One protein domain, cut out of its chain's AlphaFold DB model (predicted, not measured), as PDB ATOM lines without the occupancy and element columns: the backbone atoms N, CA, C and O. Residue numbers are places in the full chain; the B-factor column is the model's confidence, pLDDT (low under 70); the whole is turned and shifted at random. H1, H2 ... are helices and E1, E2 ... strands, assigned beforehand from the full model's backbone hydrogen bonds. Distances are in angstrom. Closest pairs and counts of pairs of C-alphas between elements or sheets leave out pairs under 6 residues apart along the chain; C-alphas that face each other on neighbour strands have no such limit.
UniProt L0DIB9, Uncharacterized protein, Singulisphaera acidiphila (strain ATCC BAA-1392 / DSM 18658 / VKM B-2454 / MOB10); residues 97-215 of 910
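Overview. This is residues 97 to 215 of the 910 residues of an uncharacterized protein of Singulisphaera acidiphila (strain ATCC BAA-1392 / DSM 18658 / VKM B-2454 / MOB10) (UniProt L0DIB9). Helix H1 lies in the middle of a small globule, with H3 beside it on one side and H4 and the two-strand sheet E1-E2 on the other. The hairpin E3-E4 reaches from H4 to H3, and H2 turns off from the end of H1. The 119 printed residues hold four named helices and four named strands, in the order E1 H1 H2 H3 E2 H4 E3 E4, with both two-strand sheets antiparallel. The class is mixed, helices and strands, with 56 residues in named elements, under half. The whole is compact, with a radius of gyration of the C-alphas of 13.6 A and spans of 44 by 30 by 23 A.

Arrangement. E1, residues 108 to 111, is the antiparallel neighbour of E2, residues 181 to 184, with N 109 and O 183 2.9 A apart, within hydrogen-bond range. H1, residues 129 to 138, touches H3, residues 164 to 172, at a shallow tilt of 33 degrees, only just short of steep, opposite ways; the closest C-alphas are those of Gly 130 and Leu 170, 4.4 A apart. H2, residues 140 to 148, is close to H1 but not clearly touching, with C-alphas 137 and 143 the closest at 5.9 A. H4, residues 188 to 199, is also close to H1 but not clearly touching, with C-alphas 129 and 199 the closest at 6.7 A. E3, residues 203 to 207, and E4, residues 213 to 215, form a hairpin, with N 214 and O 206 2.8 A apart, within hydrogen-bond range. The closest C-alphas of H3 and E4 are those of Asp 169 and Phe 215, 5.2 A apart; those of H4 and E3 are Leu 196 and His 203, 6.6 A apart. In H1, H2, H3 and H4 every O i to N i+4 pair is within hydrogen-bond range.

Along the chain. E1 begins at C-alpha 108, (170.996, 245.608, 245.798). H1 is 14.3 A long, H4 16.3 A and E3 13.4 A. E4 ends at C-alpha 215, (182.737, 243.025, 228.177).

Size, cuts and confidence. The C-alphas of Glu 116 and Pro 209 are the two farthest apart, 44.6 A. The links E1 to H1 and H2 to H3 are long. The printed part has no cut, and no printed residue is under 70 in pLDDT.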
ATOM      1  N   PHE A  97     169.266 233.001 239.158       96.88
ATOM      2  CA  PHE A  97     169.510 233.504 240.503       96.88
ATOM      3  C   PHE A  97     169.674 235.032 240.515       96.88
ATOM      4  O   PHE A  97     170.076 235.627 239.505       96.88
ATOM      5  N   PRO A  98     169.351 235.675 241.653       96.94
ATOM      6  CA  PRO A  98     169.467 237.115 241.796       96.94
ATOM      7  C   PRO A  98     170.913 237.540 242.036       96.94
ATOM      8  O   PRO A  98     171.760 236.757 242.473       96.94
ATOM      9  N   HIS A  99     171.172 238.826 241.817       97.38
ATOM     10  CA  HIS A  99     172.321 239.477 242.440       97.38
ATOM     11  C   HIS A  99     172.195 239.406 243.969       97.38
ATOM     12  O   HIS A  99     171.099 239.553 244.495       97.38
ATOM     13  N   THR A 100     173.299 239.204 244.687       97.19
ATOM     14  CA  THR A 100     173.352 239.248 246.157       97.19
ATOM     15  C   THR A 100     174.518 240.125 246.619       97.19
ATOM     16  O   THR A 100     175.679 239.819 246.344       97.19
ATOM     17  N   ASP A 101     174.236 241.209 247.350       95.81
ATOM     18  CA  ASP A 101     175.267 242.061 247.949       95.81
ATOM     19  C   ASP A 101     175.992 241.316 249.075       95.81
ATOM     20  O   ASP A 101     175.382 240.866 250.045       95.81
ATOM     21  N   GLY A 102     177.319 241.228 248.978       90.44
ATOM     22  CA  GLY A 102     178.131 240.489 249.948       90.44
ATOM     23  C   GLY A 102     178.152 241.071 251.370       90.44
ATOM     24  O   GLY A 102     178.652 240.409 252.272       90.44
ATOM     25  N   THR A 103     177.661 242.296 251.597       88.75
ATOM     26  CA  THR A 103     177.609 242.920 252.932       88.75
ATOM     27  C   THR A 103     176.228 242.794 253.564       88.75
ATOM     28  O   THR A 103     176.123 242.418 254.729       88.75
ATOM     29  N   SER A 104     175.169 243.122 252.823       88.88
ATOM     30  CA  SER A 104     173.798 243.160 253.349       88.88
ATOM     31  C   SER A 104     172.998 241.882 253.090       88.88
ATOM     32  O   SER A 104     171.986 241.663 253.752       88.88
ATOM     33  N   GLY A 105     173.423 241.044 252.139       91.81
ATOM     34  CA  GLY A 105     172.696 239.846 251.719       91.81
ATOM     35  C   GLY A 105     171.406 240.129 250.941       91.81
ATOM     36  O   GLY A 105     170.633 239.203 250.710       91.81
ATOM     37  N   ILE A 106     171.153 241.385 250.555       93.31
ATOM     38  CA  ILE A 106     169.996 241.777 249.734       93.31
ATOM     39  C   ILE A 106     170.385 241.862 248.255       93.31
ATOM     40  O   ILE A 106     171.562 241.853 247.904       93.31
ATOM     41  N   ASP A 107     169.401 242.018 247.380       93.44
ATOM     42  CA  ASP A 107     169.561 242.044 245.921       93.44
ATOM     43  C   ASP A 107     170.044 243.381 245.337       93.44
ATOM     44  O   ASP A 107     169.895 243.647 244.144       93.44
ATOM     45  N   THR A 108     170.614 244.248 246.172       95.75
ATOM     46  CA  THR A 108     170.996 245.608 245.798       95.75
ATOM     47  C   THR A 108     172.341 245.969 246.409       95.75
ATOM     48  O   THR A 108     172.499 246.016 247.628       95.75
ATOM     49  N   SER A 109     173.299 246.295 245.544       96.94
ATOM     50  CA  SER A 109     174.595 246.853 245.924       96.94
ATOM     51  C   SER A 109     174.676 248.325 245.556       96.94
ATOM     52  O   SER A 109     174.391 248.715 244.424       96.94
ATOM     53  N   GLN A 110     175.107 249.134 246.517       96.25
ATOM     54  CA  GLN A 110     175.223 250.581 246.379       96.25
ATOM     55  C   GLN A 110     176.692 250.986 246.215       96.25
ATOM     56  O   GLN A 110     177.562 250.495 246.938       96.25
ATOM     57  N   PHE A 111     176.963 251.888 245.275       96.25
ATOM     58  CA  PHE A 111     178.296 252.403 244.961       96.25
ATOM     59  C   PHE A 111     178.252 253.917 244.769       96.25
ATOM     60  O   PHE A 111     177.218 254.479 244.406       96.25
ATOM     61  N   ASN A 112     179.389 254.580 244.986       94.00
ATOM     62  CA  ASN A 112     179.553 256.023 244.776       94.00
ATOM     63  C   ASN A 112     178.513 256.882 245.516       94.00
ATOM     64  O   ASN A 112     178.080 257.921 245.017       94.00
ATOM     65  N   LEU A 113     178.114 256.441 246.715       89.81
ATOM     66  CA  LEU A 113     177.265 257.224 247.609       89.81
ATOM     67  C   LEU A 113     177.966 258.526 248.018       89.81
ATOM     68  O   LEU A 113     179.198 258.595 248.078       89.81
ATOM     69  N   THR A 114     177.184 259.563 248.306       86.88
ATOM     70  CA  THR A 114     177.712 260.825 248.835       86.88
ATOM     71  C   THR A 114     178.092 260.662 250.306       86.88
ATOM     72  O   THR A 114     177.541 259.817 251.000       86.88
ATOM     73  N   LEU A 115     179.014 261.493 250.807       81.88
ATOM     74  CA  LEU A 115     179.454 261.441 252.212       81.88
ATOM     75  C   LEU A 115     178.321 261.688 253.228       81.88
ATOM     76  O   LEU A 115     178.463 261.365 254.402       81.88
ATOM     77  N   GLU A 116     177.240 262.326 252.780       84.19
ATOM     78  CA  GLU A 116     176.060 262.653 253.587       84.19
ATOM     79  C   GLU A 116     175.080 261.477 253.707       84.19
ATOM     80  O   GLU A 116     174.184 261.513 254.552       84.19
ATOM     81  N   ASP A 117     175.225 260.454 252.861       87.12
ATOM     82  CA  ASP A 117     174.370 259.274 252.874       87.12
ATOM     83  C   ASP A 117     174.735 258.369 254.070       87.12
ATOM     84  O   ASP A 117     175.917 258.054 254.252       87.12
ATOM     85  N   PRO A 118     173.769 257.942 254.907       89.00
ATOM     86  CA  PRO A 118     174.046 257.072 256.051       89.00
ATOM     87  C   PRO A 118     174.649 255.715 255.664       89.00
ATOM     88  O   PRO A 118     175.344 255.120 256.489       89.00
ATOM     89  N   ASP A 119     174.430 255.247 254.432       90.19
ATOM     90  CA  ASP A 119     174.965 253.982 253.922       90.19
ATOM     91  C   ASP A 119     176.348 254.157 253.252       90.19
ATOM     92  O   ASP A 119     176.912 253.204 252.700       90.19
ATOM     93  N   TYR A 120     176.935 255.365 253.307       89.12
ATOM     94  CA  TYR A 120     178.234 255.671 252.709       89.12
ATOM     95  C   TYR A 120     179.337 254.716 253.178       89.12
ATOM     96  O   TYR A 120     179.662 254.604 254.362       89.12
ATOM     97  N   ASN A 121     180.003 254.095 252.203       86.81
ATOM     98  CA  ASN A 121     181.177 253.268 252.427       86.81
ATOM     99  C   ASN A 121     182.335 253.749 251.548       86.81
ATOM    100  O   ASN A 121     182.294 253.618 250.321       86.81
ATOM    101  N   ALA A 122     183.403 254.236 252.185       86.69
ATOM    102  CA  ALA A 122     184.596 254.733 251.504       86.69
ATOM    103  C   ALA A 122     185.228 253.703 250.548       86.69
ATOM    104  O   ALA A 122     185.752 254.079 249.505       86.69
ATOM    105  N   ALA A 123     185.128 252.400 250.840       89.50
ATOM    106  CA  ALA A 123     185.656 251.344 249.973       89.50
ATOM    107  C   ALA A 123     184.841 251.142 248.677       89.50
ATOM    108  O   ALA A 123     185.355 250.563 247.713       89.50
ATOM    109  N   LYS A 124     183.584 251.606 248.640       92.19
ATOM    110  CA  LYS A 124     182.685 251.564 247.471       92.19
ATOM    111  C   LYS A 124     182.546 252.935 246.781       92.19
ATOM    112  O   LYS A 124     181.739 253.065 245.864       92.19
ATOM    113  N   ALA A 125     183.312 253.943 247.202       89.88
ATOM    114  CA  ALA A 125     183.298 255.283 246.620       89.88
ATOM    115  C   ALA A 125     184.310 255.429 245.469       89.88
ATOM    116  O   ALA A 125     185.350 254.773 245.463       89.88
ATOM    117  N   GLY A 126     184.012 256.311 244.509       89.81
ATOM    118  CA  GLY A 126     184.892 256.631 243.376       89.81
ATOM    119  C   GLY A 126     185.121 255.487 242.384       89.81
ATOM    120  O   GLY A 126     186.078 255.546 241.619       89.81
ATOM    121  N   ARG A 127     184.276 254.452 242.398       94.94
ATOM    122  CA  ARG A 127     184.418 253.261 241.561       94.94
ATOM    123  C   ARG A 127     184.007 253.529 240.118       94.94
ATOM    124  O   ARG A 127     182.974 254.163 239.874       94.94
ATOM    125  N   THR A 128     184.779 253.008 239.169       96.31
ATOM    126  CA  THR A 128     184.402 253.004 237.750       96.31
ATOM    127  C   THR A 128     183.297 251.979 237.477       96.31
ATOM    128  O   THR A 128     183.069 251.061 238.265       96.31
ATOM    129  N   VAL A 129     182.624 252.086 236.327       96.44
ATOM    130  CA  VAL A 129     181.659 251.077 235.844       96.44
ATOM    131  C   VAL A 129     182.276 249.673 235.839       96.44
ATOM    132  O   VAL A 129     181.644 248.723 236.301       96.44
ATOM    133  N   GLY A 130     183.521 249.547 235.368       97.69
ATOM    134  CA  GLY A 130     184.246 248.279 235.348       97.69
ATOM    135  C   GLY A 130     184.554 247.726 236.736       97.69
ATOM    136  O   GLY A 130     184.372 246.535 236.982       97.69
ATOM    137  N   GLU A 131     184.957 248.585 237.674       97.75
ATOM    138  CA  GLU A 131     185.202 248.180 239.060       97.75
ATOM    139  C   GLU A 131     183.919 247.769 239.789       97.75
ATOM    140  O   GLU A 131     183.952 246.835 240.588       97.75
ATOM    141  N   ILE A 132     182.790 248.429 239.505       98.06
ATOM    142  CA  ILE A 132     181.477 248.070 240.062       98.06
ATOM    143  C   ILE A 132     181.058 246.677 239.582       98.06
ATOM    144  O   ILE A 132     180.677 245.839 240.399       98.06
ATOM    145  N   LEU A 133     181.173 246.403 238.278       98.12
ATOM    146  CA  LEU A 133     180.877 245.078 237.725       98.12
ATOM    147  C   LEU A 133     181.831 244.015 238.268       98.12
ATOM    148  O   LEU A 133     181.375 242.951 238.679       98.12
ATOM    149  N   ASN A 134     183.132 244.309 238.351       98.00
ATOM    150  CA  ASN A 134     184.098 243.403 238.972       98.00
ATOM    151  C   ASN A 134     183.694 243.074 240.414       98.00
ATOM    152  O   ASN A 134     183.658 241.906 240.793       98.00
ATOM    153  N   ALA A 135     183.324 244.084 241.207       97.25
ATOM    154  CA  ALA A 135     182.866 243.887 242.577       97.25
ATOM    155  C   ALA A 135     181.607 243.009 242.636       97.25
ATOM    156  O   ALA A 135     181.582 242.056 243.407       97.25
ATOM    157  N   ALA A 136     180.594 243.267 241.803       97.19
ATOM    158  CA  ALA A 136     179.374 242.458 241.766       97.19
ATOM    159  C   ALA A 136     179.653 240.989 241.396       97.19
ATOM    160  O   ALA A 136     179.104 240.077 242.013       97.19
ATOM    161  N   LEU A 137     180.549 240.750 240.435       97.88
ATOM    162  CA  LEU A 137     180.916 239.410 239.966       97.88
ATOM    163  C   LEU A 137     181.863 238.658 240.911       97.88
ATOM    164  O   LEU A 137     181.972 237.439 240.814       97.88
ATOM    165  N   THR A 138     182.566 239.355 241.803       97.75
ATOM    166  CA  THR A 138     183.521 238.749 242.750       97.75
ATOM    167  C   THR A 138     183.002 238.699 244.186       97.75
ATOM    168  O   THR A 138     183.689 238.182 245.067       97.75
ATOM    169  N   MET A 139     181.771 239.159 244.439       96.69
ATOM    170  CA  MET A 139     181.056 238.856 245.682       96.69
ATOM    171  C   MET A 139     180.902 237.340 245.831       96.69
ATOM    172  O   MET A 139     180.474 236.666 244.899       96.69
ATOM    173  N   GLU A 140     181.232 236.814 247.010       96.06
ATOM    174  CA  GLU A 140     181.347 235.373 247.272       96.06
ATOM    175  C   GLU A 140     180.092 234.585 246.862       96.06
ATOM    176  O   GLU A 140     180.191 233.647 246.072       96.06
ATOM    177  N   ALA A 141     178.904 235.014 247.307       95.88
ATOM    178  CA  ALA A 141     177.639 234.359 246.966       95.88
ATOM    179  C   ALA A 141     177.386 234.317 245.447       95.88
ATOM    180  O   ALA A 141     177.063 233.262 244.900       95.88
ATOM    181  N   ASN A 142     177.596 235.444 244.759       97.88
ATOM    182  CA  ASN A 142     177.432 235.532 243.310       97.88
ATOM    183  C   ASN A 142     178.443 234.633 242.591       97.88
ATOM    184  O   ASN A 142     178.055 233.824 241.753       97.88
ATOM    185  N   ALA A 143     179.729 234.727 242.940       98.25
ATOM    186  CA  ALA A 143     180.793 233.962 242.298       98.25
ATOM    187  C   ALA A 143     180.605 232.446 242.450       98.25
ATOM    188  O   ALA A 143     180.796 231.705 241.486       98.25
ATOM    189  N   HIS A 144     180.175 231.978 243.627       97.62
ATOM    190  CA  HIS A 144     179.864 230.567 243.849       97.62
ATOM    191  C   HIS A 144     178.688 230.081 242.995       97.62
ATOM    192  O   HIS A 144     178.779 229.002 242.401       97.62
ATOM    193  N   LEU A 145     177.604 230.860 242.898       97.25
ATOM    194  CA  LEU A 145     176.455 230.522 242.051       97.25
ATOM    195  C   LEU A 145     176.848 230.500 240.571       97.25
ATOM    196  O   LEU A 145     176.599 229.511 239.883       97.25
ATOM    197  N   ILE A 146     177.543 231.538 240.102       98.25
ATOM    198  CA  ILE A 146     178.053 231.628 238.731       98.25
ATOM    199  C   ILE A 146     178.928 230.407 238.406       98.25
ATOM    200  O   ILE A 146     178.680 229.716 237.418       98.25
ATOM    201  N   HIS A 147     179.909 230.091 239.255       97.88
ATOM    202  CA  HIS A 147     180.807 228.959 239.031       97.88
ATOM    203  C   HIS A 147     180.072 227.612 239.014       97.88
ATOM    204  O   HIS A 147     180.334 226.787 238.142       97.88
ATOM    205  N   THR A 148     179.119 227.399 239.928       97.44
ATOM    206  CA  THR A 148     178.327 226.153 240.004       97.44
ATOM    207  C   THR A 148     177.531 225.897 238.721       97.44
ATOM    208  O   THR A 148     177.300 224.747 238.356       97.44
ATOM    209  N   HIS A 149     177.156 226.956 238.004       97.38
ATOM    210  CA  HIS A 149     176.454 226.872 236.723       97.38
ATOM    211  C   HIS A 149     177.380 226.836 235.493       97.38
ATOM    212  O   HIS A 149     176.894 226.894 234.360       97.38
ATOM    213  N   GLY A 150     178.696 226.693 235.697       96.81
ATOM    214  CA  GLY A 150     179.690 226.591 234.625       96.81
ATOM    215  C   GLY A 150     180.026 227.929 233.966       96.81
ATOM    216  O   GLY A 150     180.418 227.956 232.806       96.81
ATOM    217  N   LEU A 151     179.838 229.042 234.676       98.00
ATOM    218  CA  LEU A 151     180.036 230.396 234.163       98.00
ATOM    219  C   LEU A 151     181.224 231.101 234.847       98.00
ATOM    220  O   LEU A 151     181.750 230.664 235.873       98.00
ATOM    221  N   GLY A 152     181.647 232.230 234.278       95.38
ATOM    222  CA  GLY A 152     182.634 233.165 234.826       95.38
ATOM    223  C   GLY A 152     184.097 232.765 234.621       95.38
ATOM    224  O   GLY A 152     184.955 233.642 234.572       95.38
ATOM    225  N   GLY A 153     184.398 231.470 234.474       95.06
ATOM    226  CA  GLY A 153     185.764 230.978 234.248       95.06
ATOM    227  C   GLY A 153     186.723 231.231 235.420       95.06
ATOM    228  O   GLY A 153     187.926 231.364 235.208       95.06
ATOM    229  N   TYR A 154     186.210 231.353 236.650       97.12
ATOM    230  CA  TYR A 154     187.004 231.730 237.824       97.12
ATOM    231  C   TYR A 154     188.271 230.881 237.993       97.12
ATOM    232  O   TYR A 154     188.225 229.653 237.978       97.12
ATOM    233  N   THR A 155     189.400 231.552 238.227       96.44
ATOM    234  CA  THR A 155     190.696 230.911 238.513       96.44
ATOM    235  C   THR A 155     190.867 230.571 239.996       96.44
ATOM    236  O   THR A 155     191.669 229.712 240.351       96.44
ATOM    237  N   SER A 156     190.094 231.224 240.867       96.75
ATOM    238  CA  SER A 156     189.961 230.923 242.294       96.75
ATOM    239  C   SER A 156     188.577 231.359 242.776       96.75
ATOM    240  O   SER A 156     188.021 232.313 242.234       96.75
ATOM    241  N   LEU A 157     188.039 230.687 243.796       96.94
ATOM    242  CA  LEU A 157     186.846 231.109 244.547       96.94
ATOM    243  C   LEU A 157     187.180 231.606 245.964       96.94
ATOM    244  O   LEU A 157     186.292 232.046 246.682       96.94
ATOM    245  N   ALA A 158     188.454 231.576 246.364       94.69
ATOM    246  CA  ALA A 158     188.909 231.992 247.689       94.69
ATOM    247  C   ALA A 158     190.243 232.773 247.602       94.69
ATOM    248  O   ALA A 158     191.310 232.182 247.779       94.69
ATOM    249  N   PRO A 159     190.215 234.092 247.319       94.69
ATOM    250  CA  PRO A 159     189.035 234.886 246.962       94.69
ATOM    251  C   PRO A 159     188.596 234.663 245.500       94.69
ATOM    252  O   PRO A 159     189.422 234.264 244.668       94.69
ATOM    253  N   PRO A 160     187.325 234.948 245.156       97.81
ATOM    254  CA  PRO A 160     186.849 234.912 243.779       97.81
ATOM    255  C   PRO A 160     187.715 235.748 242.834       97.81
ATOM    256  O   PRO A 160     187.885 236.948 243.029       97.81
ATOM    257  N   THR A 161     188.273 235.109 241.805       97.56
ATOM    258  CA  THR A 161     189.191 235.735 240.845       97.56
ATOM    259  C   THR A 161     188.778 235.397 239.415       97.56
ATOM    260  O   THR A 161     188.791 234.230 239.022       97.56
ATOM    261  N   LEU A 162     188.418 236.417 238.634       97.88
ATOM    262  CA  LEU A 162     188.023 236.285 237.226       97.88
ATOM    263  C   LEU A 162     189.238 236.034 236.301       97.88
ATOM    264  O   LEU A 162     190.370 236.355 236.672       97.88
ATOM    265  N   PRO A 163     189.030 235.494 235.086       97.88
ATOM    266  CA  PRO A 163     190.064 235.389 234.057       97.88
ATOM    267  C   PRO A 163     190.705 236.731 233.689       97.88
ATOM    268  O   PRO A 163     190.050 237.774 233.684       97.88
ATOM    269  N   ALA A 164     191.970 236.690 233.261       97.50
ATOM    270  CA  ALA A 164     192.711 237.882 232.838       97.50
ATOM    271  C   ALA A 164     192.030 238.646 231.687       97.50
ATOM    272  O   ALA A 164     192.028 239.873 231.692       97.50
ATOM    273  N   ALA A 165     191.416 237.936 230.732       95.44
ATOM    274  CA  ALA A 165     190.679 238.559 229.632       95.44
ATOM    275  C   ALA A 165     189.456 239.349 230.133       95.44
ATOM    276  O   ALA A 165     189.277 240.502 229.759       95.44
ATOM    277  N   THR A 166     188.667 238.769 231.043       98.06
ATOM    278  CA  THR A 166     187.528 239.453 231.673       98.06
ATOM    279  C   THR A 166     187.983 240.674 232.469       98.06
ATOM    280  O   THR A 166     187.370 241.733 232.381       98.06
ATOM    281  N   LEU A 167     189.080 240.562 233.223       97.88
ATOM    282  CA  LEU A 167     189.633 241.686 233.982       97.88
ATOM    283  C   LEU A 167     190.135 242.815 233.072       97.88
ATOM    284  O   LEU A 167     189.941 243.981 233.406       97.88
ATOM    285  N   ALA A 168     190.741 242.489 231.928       97.19
ATOM    286  CA  ALA A 168     191.176 243.478 230.945       97.19
ATOM    287  C   ALA A 168     189.985 244.231 230.330       97.19
ATOM    288  O   ALA A 168     190.008 245.460 230.259       97.19
ATOM    289  N   ASP A 169     188.928 243.505 229.962       97.50
ATOM    290  CA  ASP A 169     187.683 244.086 229.459       97.50
ATOM    291  C   ASP A 169     187.042 245.030 230.503       97.50
ATOM    292  O   ASP A 169     186.668 246.163 230.195       97.50
ATOM    293  N   LEU A 170     186.962 244.599 231.769       97.88
ATOM    294  CA  LEU A 170     186.435 245.418 232.865       97.88
ATOM    295  C   LEU A 170     187.304 246.661 233.118       97.88
ATOM    296  O   LEU A 170     186.770 247.748 233.320       97.88
ATOM    297  N   ALA A 171     188.631 246.538 233.063       96.62
ATOM    298  CA  ALA A 171     189.550 247.659 233.263       96.62
ATOM    299  C   ALA A 171     189.447 248.736 232.165       96.62
ATOM    300  O   ALA A 171     189.723 249.906 232.434       96.62
ATOM    301  N   ALA A 172     189.017 248.375 230.951       94.12
ATOM    302  CA  ALA A 172     188.783 249.333 229.869       94.12
ATOM    303  C   ALA A 172     187.581 250.266 230.141       94.12
ATOM    304  O   ALA A 172     187.527 251.385 229.622       94.12
ATOM    305  N   MET A 173     186.641 249.855 231.002       94.94
ATOM    306  CA  MET A 173     185.482 250.659 231.407       94.94
ATOM    307  C   MET A 173     185.838 251.649 232.527       94.94
ATOM    308  O   MET A 173     185.577 251.425 233.710       94.94
ATOM    309  N   THR A 174     186.412 252.784 232.132       92.19
ATOM    310  CA  THR A 174     186.995 253.796 233.038       92.19
ATOM    311  C   THR A 174     186.039 254.901 233.490       92.19
ATOM    312  O   THR A 174     186.412 255.741 234.307       92.19
ATOM    313  N   VAL A 175     184.798 254.925 232.991       89.69
ATOM    314  CA  VAL A 175     183.805 255.937 233.381       89.69
ATOM    315  C   VAL A 175     183.495 255.797 234.871       89.69
ATOM    316  O   VAL A 175     183.140 254.712 235.324       89.69
ATOM    317  N   ILE A 176     183.601 256.896 235.621       90.81
ATOM    318  CA  ILE A 176     183.187 256.975 237.027       90.81
ATOM    319  C   ILE A 176     181.829 257.676 237.072       90.81
ATOM    320  O   ILE A 176     181.759 258.870 236.767       90.81
ATOM    321  N   PRO A 177     180.747 256.978 237.452       90.25
ATOM    322  CA  PRO A 177     179.454 257.617 237.634       90.25
ATOM    323  C   PRO A 177     179.535 258.706 238.722       90.25
ATOM    324  O   PRO A 177     179.951 258.405 239.844       90.25
ATOM    325  N   PRO A 178     179.128 259.961 238.445       83.06
ATOM    326  CA  PRO A 178     179.259 261.083 239.382       83.06
ATOM    327  C   PRO A 178     178.187 261.092 240.479       83.06
ATOM    328  O   PRO A 178     178.171 261.983 241.328       83.06
ATOM    329  N   ARG A 179     177.247 260.146 240.427       85.81
ATOM    330  CA  ARG A 179     176.114 260.012 241.339       85.81
ATOM    331  C   ARG A 179     176.109 258.617 241.961       85.81
ATOM    332  O   ARG A 179     176.712 257.715 241.379       85.81
ATOM    333  N   PRO A 180     175.382 258.436 243.076       91.50
ATOM    334  CA  PRO A 180     175.040 257.122 243.599       91.50
ATOM    335  C   PRO A 180     174.561 256.177 242.500       91.50
ATOM    336  O   PRO A 180     173.671 256.524 241.716       91.50
ATOM    337  N   VAL A 181     175.143 254.985 242.460       93.94
ATOM    338  CA  VAL A 181     174.788 253.928 241.519       93.94
ATOM    339  C   VAL A 181     174.352 252.691 242.281       93.94
ATOM    340  O   VAL A 181     174.953 252.308 243.284       93.94
ATOM    341  N   TYR A 182     173.308 252.055 241.763       95.38
ATOM    342  CA  TYR A 182     172.695 250.871 242.335       95.38
ATOM    343  C   TYR A 182     172.794 249.741 241.316       95.38
ATOM    344  O   TYR A 182     172.285 249.863 240.203       95.38
ATOM    345  N   PHE A 183     173.464 248.656 241.690       97.31
ATOM    346  CA  PHE A 183     173.460 247.411 240.933       97.31
ATOM    347  C   PHE A 183     172.445 246.470 241.582       97.31
ATOM    348  O   PHE A 183     172.587 246.137 242.759       97.31
ATOM    349  N   THR A 184     171.398 246.101 240.848       96.12
ATOM    350  CA  THR A 184     170.253 245.366 241.400       96.12
ATOM    351  C   THR A 184     169.569 244.508 240.342       96.12
ATOM    352  O   THR A 184     169.550 244.872 239.162       96.12
ATOM    353  N   GLY A 185     168.992 243.382 240.763       94.50
ATOM    354  CA  GLY A 185     168.077 242.602 239.937       94.50
ATOM    355  C   GLY A 185     167.881 241.159 240.400       94.50
ATOM    356  O   GLY A 185     168.817 240.484 240.824       94.50
ATOM    357  N   GLU A 186     166.652 240.665 240.218       96.00
ATOM    358  CA  GLU A 186     166.250 239.275 240.505       96.00
ATOM    359  C   GLU A 186     166.896 238.243 239.563       96.00
ATOM    360  O   GLU A 186     166.874 237.044 239.830       96.00
ATOM    361  N   LYS A 187     167.461 238.718 238.448       96.94
ATOM    362  CA  LYS A 187     168.164 237.932 237.435       96.94
ATOM    363  C   LYS A 187     169.512 238.585 237.182       96.94
ATOM    364  O   LYS A 187     169.556 239.690 236.634       96.94
ATOM    365  N   LEU A 188     170.600 237.936 237.598       96.69
ATOM    366  CA  LEU A 188     171.926 238.550 237.572       96.69
ATOM    367  C   LEU A 188     172.358 238.957 236.158       96.69
ATOM    368  O   LEU A 188     172.901 240.043 235.968       96.69
ATOM    369  N   GLY A 189     172.079 238.131 235.153       96.25
ATOM    370  CA  GLY A 189     172.432 238.459 233.778       96.25
ATOM    371  C   GLY A 189     171.697 239.700 233.274       96.25
ATOM    372  O   GLY A 189     172.320 240.620 232.744       96.25
ATOM    373  N   ALA A 190     170.381 239.764 233.485       95.94
ATOM    374  CA  ALA A 190     169.587 240.947 233.149       95.94
ATOM    375  C   ALA A 190     170.033 242.206 233.924       95.94
ATOM    376  O   ALA A 190     170.000 243.304 233.369       95.94
ATOM    377  N   ALA A 191     170.482 242.057 235.177       97.06
ATOM    378  CA  ALA A 191     171.041 243.154 235.967       97.06
ATOM    379  C   ALA A 191     172.326 243.719 235.337       97.06
ATOM    380  O   ALA A 191     172.473 244.937 235.236       97.06
ATOM    381  N   ILE A 192     173.224 242.853 234.848       97.44
ATOM    382  CA  ILE A 192     174.441 243.261 234.124       97.44
ATOM    383  C   ILE A 192     174.078 244.023 232.845       97.44
ATOM    384  O   ILE A 192     174.599 245.116 232.614       97.44
ATOM    385  N   ASP A 193     173.165 243.480 232.036       95.75
ATOM    386  CA  ASP A 193     172.742 244.112 230.782       95.75
ATOM    387  C   ASP A 193     172.102 245.488 231.030       95.75
ATOM    388  O   ASP A 193     172.463 246.468 230.375       95.75
ATOM    389  N   GLY A 194     171.205 245.597 232.015       95.25
ATOM    390  CA  GLY A 194     170.584 246.867 232.401       95.25
ATOM    391  C   GLY A 194     171.599 247.888 232.920       95.25
ATOM    392  O   GLY A 194     171.554 249.065 232.551       95.25
ATOM    393  N   PHE A 195     172.569 247.435 233.717       96.06
ATOM    394  CA  PHE A 195     173.635 248.283 234.235       96.06
ATOM    395  C   PHE A 195     174.524 248.851 233.124       96.06
ATOM    396  O   PHE A 195     174.819 250.053 233.123       96.06
ATOM    397  N   LEU A 196     174.921 248.017 232.157       95.62
ATOM    398  CA  LEU A 196     175.697 248.439 230.991       95.62
ATOM    399  C   LEU A 196     174.900 249.395 230.103       95.62
ATOM    400  O   LEU A 196     175.428 250.430 229.712       95.62
ATOM    401  N   GLN A 197     173.622 249.120 229.835       93.50
ATOM    402  CA  GLN A 197     172.773 250.027 229.051       93.50
ATOM    403  C   GLN A 197     172.693 251.428 229.667       93.50
ATOM    404  O   GLN A 197     172.663 252.422 228.944       93.50
ATOM    405  N   GLN A 198     172.689 251.524 230.996       92.81
ATOM    406  CA  GLN A 198     172.619 252.805 231.688       92.81
ATOM    407  C   GLN A 198     173.973 253.529 231.758       92.81
ATOM    408  O   GLN A 198     174.018 254.750 231.589       92.81
ATOM    409  N   ASN A 199     175.061 252.806 232.038       94.06
ATOM    410  CA  ASN A 199     176.346 253.403 232.428       94.06
ATOM    411  C   ASN A 199     177.469 253.237 231.388       94.06
ATOM    412  O   ASN A 199     178.476 253.936 231.465       94.06
ATOM    413  N   ALA A 200     177.310 252.339 230.416       94.38
ATOM    414  CA  ALA A 200     178.271 252.063 229.349       94.38
ATOM    415  C   ALA A 200     177.561 251.547 228.074       94.38
ATOM    416  O   ALA A 200     177.806 250.424 227.634       94.38
ATOM    417  N   PRO A 201     176.699 252.355 227.426       93.62
ATOM    418  CA  PRO A 201     175.765 251.890 226.394       93.62
ATOM    419  C   PRO A 201     176.424 251.417 225.085       93.62
ATOM    420  O   PRO A 201     175.758 250.805 224.253       93.62
ATOM    421  N   ASN A 202     177.726 251.659 224.897       94.38
ATOM    422  CA  ASN A 202     178.513 251.131 223.773       94.38
ATOM    423  C   ASN A 202     179.255 249.824 224.105       94.38
ATOM    424  O   ASN A 202     179.908 249.262 223.232       94.38
ATOM    425  N   HIS A 203     179.150 249.337 225.344       95.38
ATOM    426  CA  HIS A 203     179.677 248.037 225.743       95.38
ATOM    427  C   HIS A 203     178.582 246.974 225.660       95.38
ATOM    428  O   HIS A 203     177.389 247.257 225.834       95.38
ATOM    429  N   ARG A 204     178.981 245.734 225.384       94.62
ATOM    430  CA  ARG A 204     178.098 244.569 225.392       94.62
ATOM    431  C   ARG A 204     178.672 243.466 226.258       94.62
ATOM    432  O   ARG A 204     179.876 243.218 226.247       94.62
ATOM    433  N   PHE A 205     177.782 242.821 226.996       96.75
ATOM    434  CA  PHE A 205     178.087 241.626 227.754       96.75
ATOM    435  C   PHE A 205     177.901 240.400 226.862       96.75
ATOM    436  O   PHE A 205     176.872 240.248 226.199       96.75
ATOM    437  N   TRP A 206     178.912 239.543 226.842       96.19
ATOM    438  CA  TRP A 206     178.891 238.270 226.139       96.19
ATOM    439  C   TRP A 206     179.489 237.179 227.013       96.19
ATOM    440  O   TRP A 206     180.369 237.426 227.838       96.19
ATOM    441  N   ILE A 207     178.984 235.965 226.832       96.94
ATOM    442  CA  ILE A 207     179.472 234.778 227.514       96.94
ATOM    443  C   ILE A 207     179.912 233.812 226.434       96.94
ATOM    444  O   ILE A 207     179.099 233.369 225.627       96.94
ATOM    445  N   GLN A 208     181.202 233.504 226.434       96.44
ATOM    446  CA  GLN A 208     181.786 232.546 225.514       96.44
ATOM    447  C   GLN A 208     181.180 231.148 225.730       96.44
ATOM    448  O   GLN A 208     180.678 230.852 226.819       96.44
ATOM    449  N   PRO A 209     181.245 230.247 224.732       96.50
ATOM    450  CA  PRO A 209     180.725 228.886 224.875       96.50
ATOM    451  C   PRO A 209     181.336 228.088 226.039       96.50
ATOM    452  O   PRO A 209     180.729 227.130 226.508       96.50
ATOM    453  N   ASP A 210     182.518 228.468 226.522       96.19
ATOM    454  CA  ASP A 210     183.191 227.886 227.692       96.19
ATOM    455  C   ASP A 210     182.795 228.538 229.035       96.19
ATOM    456  O   ASP A 210     183.326 228.174 230.084       96.19
ATOM    457  N   GLY A 211     181.869 229.500 229.013       96.44
ATOM    458  CA  GLY A 211     181.363 230.205 230.187       96.44
ATOM    459  C   GLY A 211     182.138 231.468 230.568       96.44
ATOM    460  O   GLY A 211     181.725 232.153 231.507       96.44
ATOM    461  N   VAL A 212     183.226 231.824 229.873       97.25
ATOM    462  CA  VAL A 212     184.021 233.025 230.182       97.25
ATOM    463  C   VAL A 212     183.255 234.302 229.832       97.25
ATOM    464  O   VAL A 212     182.672 234.438 228.757       97.25
ATOM    465  N   PHE A 213     183.280 235.276 230.743       98.00
ATOM    466  CA  PHE A 213     182.640 236.577 230.547       98.00
ATOM    467  C   PHE A 213     183.517 237.529 229.745       98.00
ATOM    468  O   PHE A 213     184.697 237.703 230.062       98.00
ATOM    469  N   ARG A 214     182.920 238.210 228.769       97.38
ATOM    470  CA  ARG A 214     183.542 239.273 227.978       97.38
ATOM    471  C   ARG A 214     182.698 240.548 228.044       97.38
ATOM    472  O   ARG A 214     181.470 240.489 227.953       97.38
ATOM    473  N   PHE A 215     183.360 241.694 228.179       97.50
ATOM    474  CA  PHE A 215     182.737 243.025 228.177       97.50
ATOM    475  C   PHE A 215     183.331 243.849 227.043       97.50
ATOM    476  O   PHE A 215     184.393 244.451 227.168       97.50
TER     477      PHE A 215